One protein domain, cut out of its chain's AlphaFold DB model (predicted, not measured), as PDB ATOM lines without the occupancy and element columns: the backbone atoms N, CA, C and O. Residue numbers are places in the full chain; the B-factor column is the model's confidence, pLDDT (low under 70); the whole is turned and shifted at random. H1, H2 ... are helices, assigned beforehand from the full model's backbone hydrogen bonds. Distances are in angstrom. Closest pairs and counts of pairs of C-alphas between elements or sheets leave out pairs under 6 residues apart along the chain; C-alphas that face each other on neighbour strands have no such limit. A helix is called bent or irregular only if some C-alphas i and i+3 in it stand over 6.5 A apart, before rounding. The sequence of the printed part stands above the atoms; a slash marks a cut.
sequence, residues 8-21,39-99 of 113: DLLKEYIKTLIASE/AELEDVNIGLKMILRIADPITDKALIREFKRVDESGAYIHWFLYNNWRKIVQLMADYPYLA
ATOM      1  N   ASP A   8      73.267  50.601  98.141       85.00
ATOM      2  CA  ASP A   8      73.334  50.279  99.566       85.00
ATOM      3  C   ASP A   8      73.656  48.800  99.800       85.00
ATOM      4  O   ASP A   8      74.423  48.480 100.707       85.00
ATOM      5  N   LEU A   9      73.198  47.913  98.913       88.25
ATOM      6  CA  LEU A   9      73.568  46.501  98.940       88.25
ATOM      7  C   LEU A   9      75.058  46.279  98.634       88.25
ATOM      8  O   LEU A   9      75.701  45.469  99.296       88.25
ATOM      9  N   LEU A  10      75.642  47.032  97.692       88.81
ATOM     10  CA  LEU A  10      77.091  47.003  97.443       88.81
ATOM     11  C   LEU A  10      77.878  47.497  98.666       88.81
ATOM     12  O   LEU A  10      78.869  46.870  99.049       88.81
ATOM     13  N   LYS A  11      77.435  48.589  99.305       89.69
ATOM     14  CA  LYS A  11      78.061  49.103 100.536       89.69
ATOM     15  C   LYS A  11      78.004  48.074 101.655       89.69
ATOM     16  O   LYS A  11      79.010  47.854 102.324       89.69
ATOM     17  N   GLU A  12      76.853  47.441 101.853       90.69
ATOM     18  CA  GLU A  12      76.674  46.404 102.866       90.69
ATOM     19  C   GLU A  12      77.517  45.164 102.563       90.69
ATOM     20  O   GLU A  12      78.141  44.616 103.472       90.69
ATOM     21  N   TYR A  13      77.607  44.751 101.299       90.56
ATOM     22  CA  TYR A  13      78.457  43.639 100.887       90.56
ATOM     23  C   TYR A  13      79.931  43.920 101.191       90.56
ATOM     24  O   TYR A  13      80.581  43.132 101.877       90.56
ATOM     25  N   ILE A  14      80.440  45.087 100.778       90.31
ATOM     26  CA  ILE A  14      81.799  45.533 101.114       90.31
ATOM     27  C   ILE A  14      81.966  45.577 102.637       90.31
ATOM     28  O   ILE A  14      82.894  44.974 103.164       90.31
ATOM     29  N   LYS A  15      81.041  46.209 103.369       91.00
ATOM     30  CA  LYS A  15      81.099  46.307 104.833       91.00
ATOM     31  C   LYS A  15      81.113  44.934 105.508       91.00
ATOM     32  O   LYS A  15      81.777  44.780 106.523       91.00
ATOM     33  N   THR A  16      80.426  43.943 104.947       90.44
ATOM     34  CA  THR A  16      80.438  42.559 105.439       90.44
ATOM     35  C   THR A  16      81.809  41.910 105.252       90.44
ATOM     36  O   THR A  16      82.287  41.241 106.164       90.44
ATOM     37  N   LEU A  17      82.472  42.146 104.114       88.38
ATOM     38  CA  LEU A  17      83.827  41.640 103.851       88.38
ATOM     39  C   LEU A  17      84.890  42.285 104.752       88.38
ATOM     40  O   LEU A  17      85.859  41.629 105.123       88.38
ATOM     41  N   ILE A  18      84.714  43.563 105.100       87.38
ATOM     42  CA  ILE A  18      85.668  44.360 105.887       87.38
ATOM     43  C   ILE A  18      85.023  44.944 107.150       87.38
ATOM     44  O   ILE A  18      85.094  46.144 107.419       87.38
ATOM     45  N   ALA A  19      84.373  44.087 107.941       81.12
ATOM     46  CA  ALA A  19      83.548  44.500 109.081       81.12
ATOM     47  C   ALA A  19      84.285  45.365 110.123       81.12
ATOM     48  O   ALA A  19      83.659  46.219 110.754       81.12
ATOM     49  N   SER A  20      85.603  45.191 110.268       78.56
ATOM     50  CA  SER A  20      86.447  45.952 111.197       78.56
ATOM     51  C   SER A  20      86.740  47.394 110.759       78.56
ATOM     52  O   SER A  20      87.109  48.212 111.594       78.56
ATOM     53  N   GLU A  21      86.582  47.728 109.477       79.75
ATOM     54  CA  GLU A  21      87.005  49.015 108.909       79.75
ATOM     55  C   GLU A  21      85.847  50.017 108.858       79.75
ATOM     56  O   GLU A  21      84.727  49.687 108.456       79.75
ATOM     57  N   ALA A  39      70.228  36.818  93.508       86.19
ATOM     58  CA  ALA A  39      69.741  38.088  92.968       86.19
ATOM     59  C   ALA A  39      70.462  39.288  93.603       86.19
ATOM     60  O   ALA A  39      70.914  40.182  92.898       86.19
ATOM     61  N   GLU A  40      70.666  39.263  94.924       87.62
ATOM     62  CA  GLU A  40      71.448  40.293  95.617       87.62
ATOM     63  C   GLU A  40      72.901  40.347  95.118       87.62
ATOM     64  O   GLU A  40      73.449  41.427  94.911       87.62
ATOM     65  N   LEU A  41      73.536  39.196  94.883       87.06
ATOM     66  CA  LEU A  41      74.893  39.149  94.326       87.06
ATOM     67  C   LEU A  41      74.958  39.706  92.895       87.06
ATOM     68  O   LEU A  41      75.959  40.316  92.512       87.06
ATOM     69  N   GLU A  42      73.901  39.519  92.108       85.69
ATOM     70  CA  GLU A  42      73.784  40.091  90.768       85.69
ATOM     71  C   GLU A  42      73.656  41.619  90.825       85.69
ATOM     72  O   GLU A  42      74.383  42.320  90.117       85.69
ATOM     73  N   ASP A  43      72.852  42.145  91.750       85.25
ATOM     74  CA  ASP A  43      72.738  43.584  92.011       85.25
ATOM     75  C   ASP A  43      74.065  44.196  92.488       85.25
ATOM     76  O   ASP A  43      74.455  45.274  92.029       85.25
ATOM     77  N   VAL A  44      74.807  43.494  93.355       87.69
ATOM     78  CA  VAL A  44      76.163  43.885  93.781       87.69
ATOM     79  C   VAL A  44      77.101  43.972  92.576       87.69
ATOM     80  O   VAL A  44      77.835  44.955  92.438       87.69
ATOM     81  N   ASN A  45      77.062  42.987  91.672       86.12
ATOM     82  CA  ASN A  45      77.884  42.996  90.462       86.12
ATOM     83  C   ASN A  45      77.509  44.154  89.522       86.12
ATOM     84  O   ASN A  45      78.385  44.848  89.003       86.12
ATOM     85  N   ILE A  46      76.213  44.415  89.334       85.12
ATOM     86  CA  ILE A  46      75.717  45.541  88.533       85.12
ATOM     87  C   ILE A  46      76.188  46.876  89.124       85.12
ATOM     88  O   ILE A  46      76.713  47.717  88.389       85.12
ATOM     89  N   GLY A  47      76.048  47.061  90.440       85.25
ATOM     90  CA  GLY A  47      76.520  48.256  91.138       85.25
ATOM     91  C   GLY A  47      78.022  48.465  90.953       85.25
ATOM     92  O   GLY A  47      78.458  49.552  90.574       85.25
ATOM     93  N   LEU A  48      78.811  47.400  91.117       87.81
ATOM     94  CA  LEU A  48      80.258  47.450  90.930       87.81
ATOM     95  C   LEU A  48      80.651  47.835  89.494       87.81
ATOM     96  O   LEU A  48      81.510  48.697  89.305       87.81
ATOM     97  N   LYS A  49      79.987  47.269  88.477       86.88
ATOM     98  CA  LYS A  49      80.213  47.632  87.065       86.88
ATOM     99  C   LYS A  49      80.000  49.119  86.807       86.88
ATOM    100  O   LYS A  49      80.713  49.698  85.991       86.88
ATOM    101  N   MET A  50      79.039  49.749  87.477       84.19
ATOM    102  CA  MET A  50      78.801  51.186  87.318       84.19
ATOM    103  C   MET A  50      79.884  52.032  87.971       84.19
ATOM    104  O   MET A  50      80.369  52.960  87.330       84.19
ATOM    105  N   ILE A  51      80.315  51.676  89.182       85.88
ATOM    106  CA  ILE A  51      81.438  52.353  89.845       85.88
ATOM    107  C   ILE A  51      82.722  52.233  89.013       85.88
ATOM    108  O   ILE A  51      83.496  53.174  88.913       85.88
ATOM    109  N   LEU A  52      82.946  51.107  88.341       87.69
ATOM    110  CA  LEU A  52      84.142  50.933  87.516       87.69
ATOM    111  C   LEU A  52      84.061  51.608  86.141       87.69
ATOM    112  O   LEU A  52      85.095  51.816  85.515       87.69
ATOM    113  N   ARG A  53      82.867  51.984  85.663       84.06
ATOM    114  CA  ARG A  53      82.711  52.760  84.417       84.06
ATOM    115  C   ARG A  53      83.178  54.208  84.545       84.06
ATOM    116  O   ARG A  53      83.501  54.811  83.528       84.06
ATOM    117  N   ILE A  54      83.174  54.751  85.758       80.56
ATOM    118  CA  ILE A  54      83.624  56.118  86.060       80.56
ATOM    119  C   ILE A  54      85.090  56.169  86.502       80.56
ATOM    120  O   ILE A  54      85.648  57.255  86.611       80.56
ATOM    121  N   ALA A  55      85.703  55.009  86.757       84.69
ATOM    122  CA  ALA A  55      87.115  54.914  87.095       84.69
ATOM    123  C   ALA A  55      87.969  55.436  85.930       84.69
ATOM    124  O   ALA A  55      87.692  55.151  84.760       84.69
ATOM    125  N   ASP A  56      89.018  56.189  86.248       82.06
ATOM    126  CA  ASP A  56      89.880  56.788  85.236       82.06
ATOM    127  C   ASP A  56      90.681  55.669  84.538       82.06
ATOM    128  O   ASP A  56      91.424  54.931  85.192       82.06
ATOM    129  N   PRO A  57      90.582  55.500  83.210       81.62
ATOM    130  CA  PRO A  57      91.235  54.390  82.516       81.62
ATOM    131  C   PRO A  57      92.771  54.465  82.527       81.62
ATOM    132  O   PRO A  57      93.432  53.453  82.277       81.62
ATOM    133  N   ILE A  58      93.344  55.637  82.798       81.94
ATOM    134  CA  ILE A  58      94.781  55.888  82.918       81.94
ATOM    135  C   ILE A  58      95.229  55.599  84.356       81.94
ATOM    136  O   ILE A  58      96.159  54.814  84.557       81.94
ATOM    137  N   THR A  59      94.542  56.162  85.352       85.25
ATOM    138  CA  THR A  59      94.927  56.071  86.777       85.25
ATOM    139  C   THR A  59      94.487  54.754  87.435       85.25
ATOM    140  O   THR A  59      95.167  54.219  88.316       85.25
ATOM    141  N   ASP A  60      93.385  54.168  86.967       87.88
ATOM    142  CA  ASP A  60      92.739  52.979  87.542       87.88
ATOM    143  C   ASP A  60      92.859  51.753  86.634       87.88
ATOM    144  O   ASP A  60      92.172  50.745  86.805       87.88
ATOM    145  N   LYS A  61      93.798  51.794  85.683       87.75
ATOM    146  CA  LYS A  61      94.044  50.723  84.710       87.75
ATOM    147  C   LYS A  61      94.187  49.341  85.353       87.75
ATOM    148  O   LYS A  61      93.694  48.354  84.806       87.75
ATOM    149  N   ALA A  62      94.876  49.255  86.493       87.81
ATOM    150  CA  ALA A  62      95.071  47.997  87.214       87.81
ATOM    151  C   ALA A  62      93.749  47.441  87.772       87.81
ATOM    152  O   ALA A  62      93.458  46.266  87.552       87.81
ATOM    153  N   LEU A  63      92.938  48.305  88.391       90.06
ATOM    154  CA  LEU A  63      91.621  47.982  88.945       90.06
ATOM    155  C   LEU A  63      90.675  47.475  87.849       90.06
ATOM    156  O   LEU A  63      90.082  46.406  87.971       90.06
ATOM    157  N   ILE A  64      90.598  48.206  86.733       89.69
ATOM    158  CA  ILE A  64      89.751  47.847  85.586       89.69
ATOM    159  C   ILE A  64      90.207  46.518  84.968       89.69
ATOM    160  O   ILE A  64      89.380  45.678  84.611       89.69
ATOM    161  N   ARG A  65      91.523  46.300  84.831       88.44
ATOM    162  CA  ARG A  65      92.072  45.053  84.274       88.44
ATOM    163  C   ARG A  65      91.765  43.852  85.163       88.44
ATOM    164  O   ARG A  65      91.451  42.786  84.641       88.44
ATOM    165  N   GLU A  66      91.905  44.003  86.475       88.81
ATOM    166  CA  GLU A  66      91.606  42.937  87.428       88.81
ATOM    167  C   GLU A  66      90.114  42.596  87.411       88.81
ATOM    168  O   GLU A  66      89.766  41.423  87.278       88.81
ATOM    169  N   PHE A  67      89.242  43.609  87.404       88.88
ATOM    170  CA  PHE A  67      87.802  43.387  87.318       88.88
ATOM    171  C   PHE A  67      87.389  42.642  86.046       88.88
ATOM    172  O   PHE A  67      86.591  41.715  86.123       88.88
ATOM    173  N   LYS A  68      87.960  42.984  84.882       86.06
ATOM    174  CA  LYS A  68      87.666  42.274  83.624       86.06
ATOM    175  C   LYS A  68      87.955  40.775  83.718       86.06
ATOM    176  O   LYS A  68      87.130  39.977  83.295       86.06
ATOM    177  N   ARG A  69      89.080  40.393  84.333       84.44
ATOM    178  CA  ARG A  69      89.429  38.976  84.540       84.44
ATOM    179  C   ARG A  69      88.415  38.262  85.433       84.44
ATOM    180  O   ARG A  69      88.064  37.117  85.173       84.44
ATOM    181  N   VAL A  70      87.956  38.942  86.481       84.25
ATOM    182  CA  VAL A  70      86.973  38.422  87.441       84.25
ATOM    183  C   VAL A  70      85.600  38.266  86.777       84.25
ATOM    184  O   VAL A  70      85.015  37.190  86.868       84.25
ATOM    185  N   ASP A  71      85.132  39.281  86.044       79.69
ATOM    186  CA  ASP A  71      83.838  39.273  85.340       79.69
ATOM    187  C   ASP A  71      83.783  38.199  84.240       79.69
ATOM    188  O   ASP A  71      82.800  37.471  84.142       79.69
ATOM    189  N   GLU A  72      84.863  38.029  83.467       71.38
ATOM    190  CA  GLU A  72      84.974  36.985  82.434       71.38
ATOM    191  C   GLU A  72      84.974  35.566  83.023       71.38
ATOM    192  O   GLU A  72      84.418  34.644  82.430       71.38
ATOM    193  N   SER A  73      85.576  35.383  84.202       68.38
ATOM    194  CA  SER A  73      85.636  34.080  84.876       68.38
ATOM    195  C   SER A  73      84.351  33.707  85.627       68.38
ATOM    196  O   SER A  73      84.205  32.563  86.055       68.38
ATOM    197  N   GLY A  74      83.435  34.664  85.824       61.62
ATOM    198  CA  GLY A  74      82.202  34.479  86.595       61.62
ATOM    199  C   GLY A  74      82.414  34.157  88.080       61.62
ATOM    200  O   GLY A  74      81.456  33.818  88.773       61.62
ATOM    201  N   ALA A  75      83.645  34.249  88.587       64.19
ATOM    202  CA  ALA A  75      84.005  33.822  89.931       64.19
ATOM    203  C   ALA A  75      84.809  34.902  90.668       64.19
ATOM    204  O   ALA A  75      85.589  35.635  90.072       64.19
ATOM    205  N   TYR A  76      84.646  34.939  91.997       75.31
ATOM    206  CA  TYR A  76      85.498  35.673  92.949       75.31
ATOM    207  C   TYR A  76      85.315  37.194  93.067       75.31
ATOM    208  O   TYR A  76      86.247  37.902  93.449       75.31
ATOM    209  N   ILE A  77      84.093  37.702  92.875       83.31
ATOM    210  CA  ILE A  77      83.794  39.120  93.154       83.31
ATOM    211  C   ILE A  77      84.144  39.526  94.598       83.31
ATOM    212  O   ILE A  77      84.594  40.643  94.831       83.31
ATOM    213  N   HIS A  78      84.020  38.605  95.562       85.75
ATOM    214  CA  HIS A  78      84.392  38.842  96.958       85.75
ATOM    215  C   HIS A  78      85.896  39.068  97.143       85.75
ATOM    216  O   HIS A  78      86.268  39.977  97.877       85.75
ATOM    217  N   TRP A  79      86.762  38.311  96.459       87.25
ATOM    218  CA  TRP A  79      88.214  38.527  96.519       87.25
ATOM    219  C   TRP A  79      88.605  39.842  95.858       87.25
ATOM    220  O   TRP A  79      89.399  40.597  96.414       87.25
ATOM    221  N   PHE A  80      88.003  40.151  94.707       90.44
ATOM    222  CA  PHE A  80      88.222  41.428  94.035       90.44
ATOM    223  C   PHE A  80      87.858  42.609  94.941       90.44
ATOM    224  O   PHE A  80      88.666  43.522  95.124       90.44
ATOM    225  N   LEU A  81      86.660  42.573  95.535       90.38
ATOM    226  CA  LEU A  81      86.181  43.611  96.444       90.38
ATOM    227  C   LEU A  81      87.043  43.693  97.703       90.38
ATOM    228  O   LEU A  81      87.409  44.793  98.102       90.38
ATOM    229  N   TYR A  82      87.431  42.562  98.291       89.00
ATOM    230  CA  TYR A  82      88.311  42.535  99.457       89.00
ATOM    231  C   TYR A  82      89.694  43.144  99.171       89.00
ATOM    232  O   TYR A  82      90.239  43.856 100.009       89.00
ATOM    233  N   ASN A  83      90.254  42.940  97.977       90.88
ATOM    234  CA  ASN A  83      91.562  43.499  97.624       90.88
ATOM    235  C   ASN A  83      91.495  44.987  97.249       90.88
ATOM    236  O   ASN A  83      92.445  45.731  97.486       90.88
ATOM    237  N   ASN A  84      90.378  45.432  96.665       91.50
ATOM    238  CA  ASN A  84      90.268  46.749  96.039       91.50
ATOM    239  C   ASN A  84      89.304  47.714  96.748       91.50
ATOM    240  O   ASN A  84      89.090  48.829  96.258       91.50
ATOM    241  N   TRP A  85      88.740  47.340  97.905       90.56
ATOM    242  CA  TRP A  85      87.686  48.118  98.566       90.56
ATOM    243  C   TRP A  85      88.062  49.580  98.792       90.56
ATOM    244  O   TRP A  85      87.220  50.439  98.579       90.56
ATOM    245  N   ARG A  86      89.311  49.897  99.172       90.69
ATOM    246  CA  ARG A  86      89.735  51.283  99.465       90.69
ATOM    247  C   ARG A  86      89.505  52.195  98.271       90.69
ATOM    248  O   ARG A  86      88.951  53.281  98.408       90.69
ATOM    249  N   LYS A  87      89.893  51.713  97.092       89.88
ATOM    250  CA  LYS A  87      89.790  52.468  95.850       89.88
ATOM    251  C   LYS A  87      88.348  52.546  95.355       89.88
ATOM    252  O   LYS A  87      87.922  53.584  94.869       89.88
ATOM    253  N   ILE A  88      87.576  51.482  95.557       89.75
ATOM    254  CA  ILE A  88      86.142  51.454  95.243       89.75
ATOM    255  C   ILE A  88      85.369  52.424  96.144       89.75
ATOM    256  O   ILE A  88      84.566  53.203  95.645       89.75
ATOM    257  N   VAL A  89      85.636  52.427  97.452       89.56
ATOM    258  CA  VAL A  89      85.039  53.367  98.415       89.56
ATOM    259  C   VAL A  89      85.379  54.807  98.037       89.56
ATOM    260  O   VAL A  89      84.492  55.654  98.057       89.56
ATOM    261  N   GLN A  90      86.627  55.078  97.644       88.38
ATOM    262  CA  GLN A  90      87.035  56.399  97.169       88.38
ATOM    263  C   GLN A  90      86.247  56.823  95.921       88.38
ATOM    264  O   GLN A  90      85.630  57.883  95.934       88.38
ATOM    265  N   LEU A  91      86.154  55.962  94.901       86.81
ATOM    266  CA  LEU A  91      85.333  56.226  93.712       86.81
ATOM    267  C   LEU A  91      83.857  56.478  94.069       86.81
ATOM    268  O   LEU A  91      83.199  57.314  93.461       86.81
ATOM    269  N   MET A  92      83.315  55.782  95.070       85.31
ATOM    270  CA  MET A  92      81.946  56.022  95.541       85.31
ATOM    271  C   MET A  92      81.792  57.366  96.268       85.31
ATOM    272  O   MET A  92      80.724  57.973  96.188       85.31
ATOM    273  N   ALA A  93      82.825  57.823  96.980       83.56
ATOM    274  CA  ALA A  93      82.830  59.108  97.678       83.56
ATOM    275  C   ALA A  93      82.973  60.292  96.710       83.56
ATOM    276  O   ALA A  93      82.299  61.304  96.891       83.56
ATOM    277  N   ASP A  94      83.787  60.136  95.664       80.62
ATOM    278  CA  ASP A  94      84.026  61.166  94.647       80.62
ATOM    279  C   ASP A  94      82.791  61.399  93.752       80.62
ATOM    280  O   ASP A  94      82.607  62.484  93.198       80.62
ATOM    281  N   TYR A  95      81.891  60.409  93.660       71.62
ATOM    282  CA  TYR A  95      80.686  60.456  92.823       71.62
ATOM    283  C   TYR A  95      79.397  60.126  93.610       71.62
ATOM    284  O   TYR A  95      78.713  59.133  93.333       71.62
ATOM    285  N   PRO A  96      78.999  60.984  94.572       65.19
ATOM    286  CA  PRO A  96      77.924  60.699  95.529       65.19
ATOM    287  C   PRO A  96      76.529  60.600  94.892       65.19
ATOM    288  O   PRO A  96      75.642  59.966  95.459       65.19
ATOM    289  N   TYR A  97      76.322  61.154  93.693       64.75
ATOM    290  CA  TYR A  97      75.054  61.043  92.956       64.75
ATOM    291  C   TYR A  97      74.738  59.611  92.493       64.75
ATOM    292  O   TYR A  97      73.604  59.326  92.112       64.75
ATOM    293  N   LEU A  98      75.710  58.693  92.539       61.12
ATOM    294  CA  LEU A  98      75.474  57.267  92.310       61.12
ATOM    295  C   LEU A  98      74.855  56.588  93.536       61.12
ATOM    296  O   LEU A  98      74.112  55.627  93.375       61.12
ATOM    297  N   ALA A  99      75.088  57.107  94.748       52.84
ATOM    298  CA  ALA A  99      74.441  56.613  95.965       52.84
ATOM    299  C   ALA A  99      72.928  56.892  95.982       52.84
ATOM    300  O   ALA A  99      72.174  56.199  96.660       52.84
TER     301      ALA A  99
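This is residues 8 to 21 and 39 to 99 of the 113 residues of an uncharacterized protein of Spirosoma sp. HMF4905 (UniProt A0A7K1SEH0). Four helices cross one another in a rounded cluster, with the kinked H4 as its core and H1, H2 and H3 packed round it. The part of H4 before its kink near residue 84 has H1 on one side and H3 on another, H3 and H4 form a helical hairpin, and H1 crosses H2 nearly at a right angle. The printed part has 75 residues with four named helices, in the order H1, H2, H3, H4, and no named strand; the class is all helix, with 56 residues in the helices. The whole is compact, with a radius of gyration of the C-alphas of 11.6 A and spans of 30 by 29 by 23 A.

H1, residues 8 to 17, touches H2, residues 39 to 53; their closest C-alphas, of Leu 10 and Val 44, are 4.9 A apart. The lines of H1 and H2 are about perpendicular, at 83 degrees. H4, residues 77 to 94, is the hub and touches three helices. It has a kink of 79 degrees near residue 84 and is irregular, with C-alphas 83 and 86 lying 8.2 A apart; its line is a rough one. H1 touches residues 78 to 85 of H4 alone, closest at the C-alphas of Leu 17 and Tyr 82, 6.3 A, at a steep tilt of 52 degrees, opposite ways. H2 touches H4, closest at the C-alphas of Ile 51 and Leu 91, 6.7 A, at a steep tilt of 52 degrees, the same way. H3, residues 61 to 73, forms a helical hairpin with H4 and touches its residues 77 to 84 alone, closest at the C-alphas of Val 70 and Ile 77, 6.6 A; they run opposite ways at a steep tilt of 42 degrees. H2 and H3 are close but not clearly touching, with the C-alphas of Leu 52 and Ile 64 the closest at 6.7 A. H1 and H3 are apart. In H1, H2 and H3 every O i to N i+4 pair is within hydrogen-bond range; in H4 12 of 14 are.

H1 begins at C-alpha 8, (73.334, 50.279, 99.566), and ends at Leu 17. H2, from Ala 39 to Arg 53, is 21.4 A long from first to last C-alpha. H3, from Lys 61 to Ser 73, is 18.6 A long. H4 runs from C-alpha 77 at (83.794, 39.120, 93.154) to C-alpha 94 at (84.026, 61.166, 94.647), 22.1 A.

The two C-alphas farthest apart, of Ala 39 and Ile 58, are 32.3 A apart. Residues 22 to 38 are not printed, and C-alphas 21 and 39 are 25.9 A apart across the cut. The link from H2 to H3 is short and the link from H3 to H4 is tight. The first and last printed C-alphas, of Asp 8 and Ala 99, are 7.4 A apart. The mean pLDDT of the printed part is 83.9, and residues 73 to 75 and 96 to 99 are under 70.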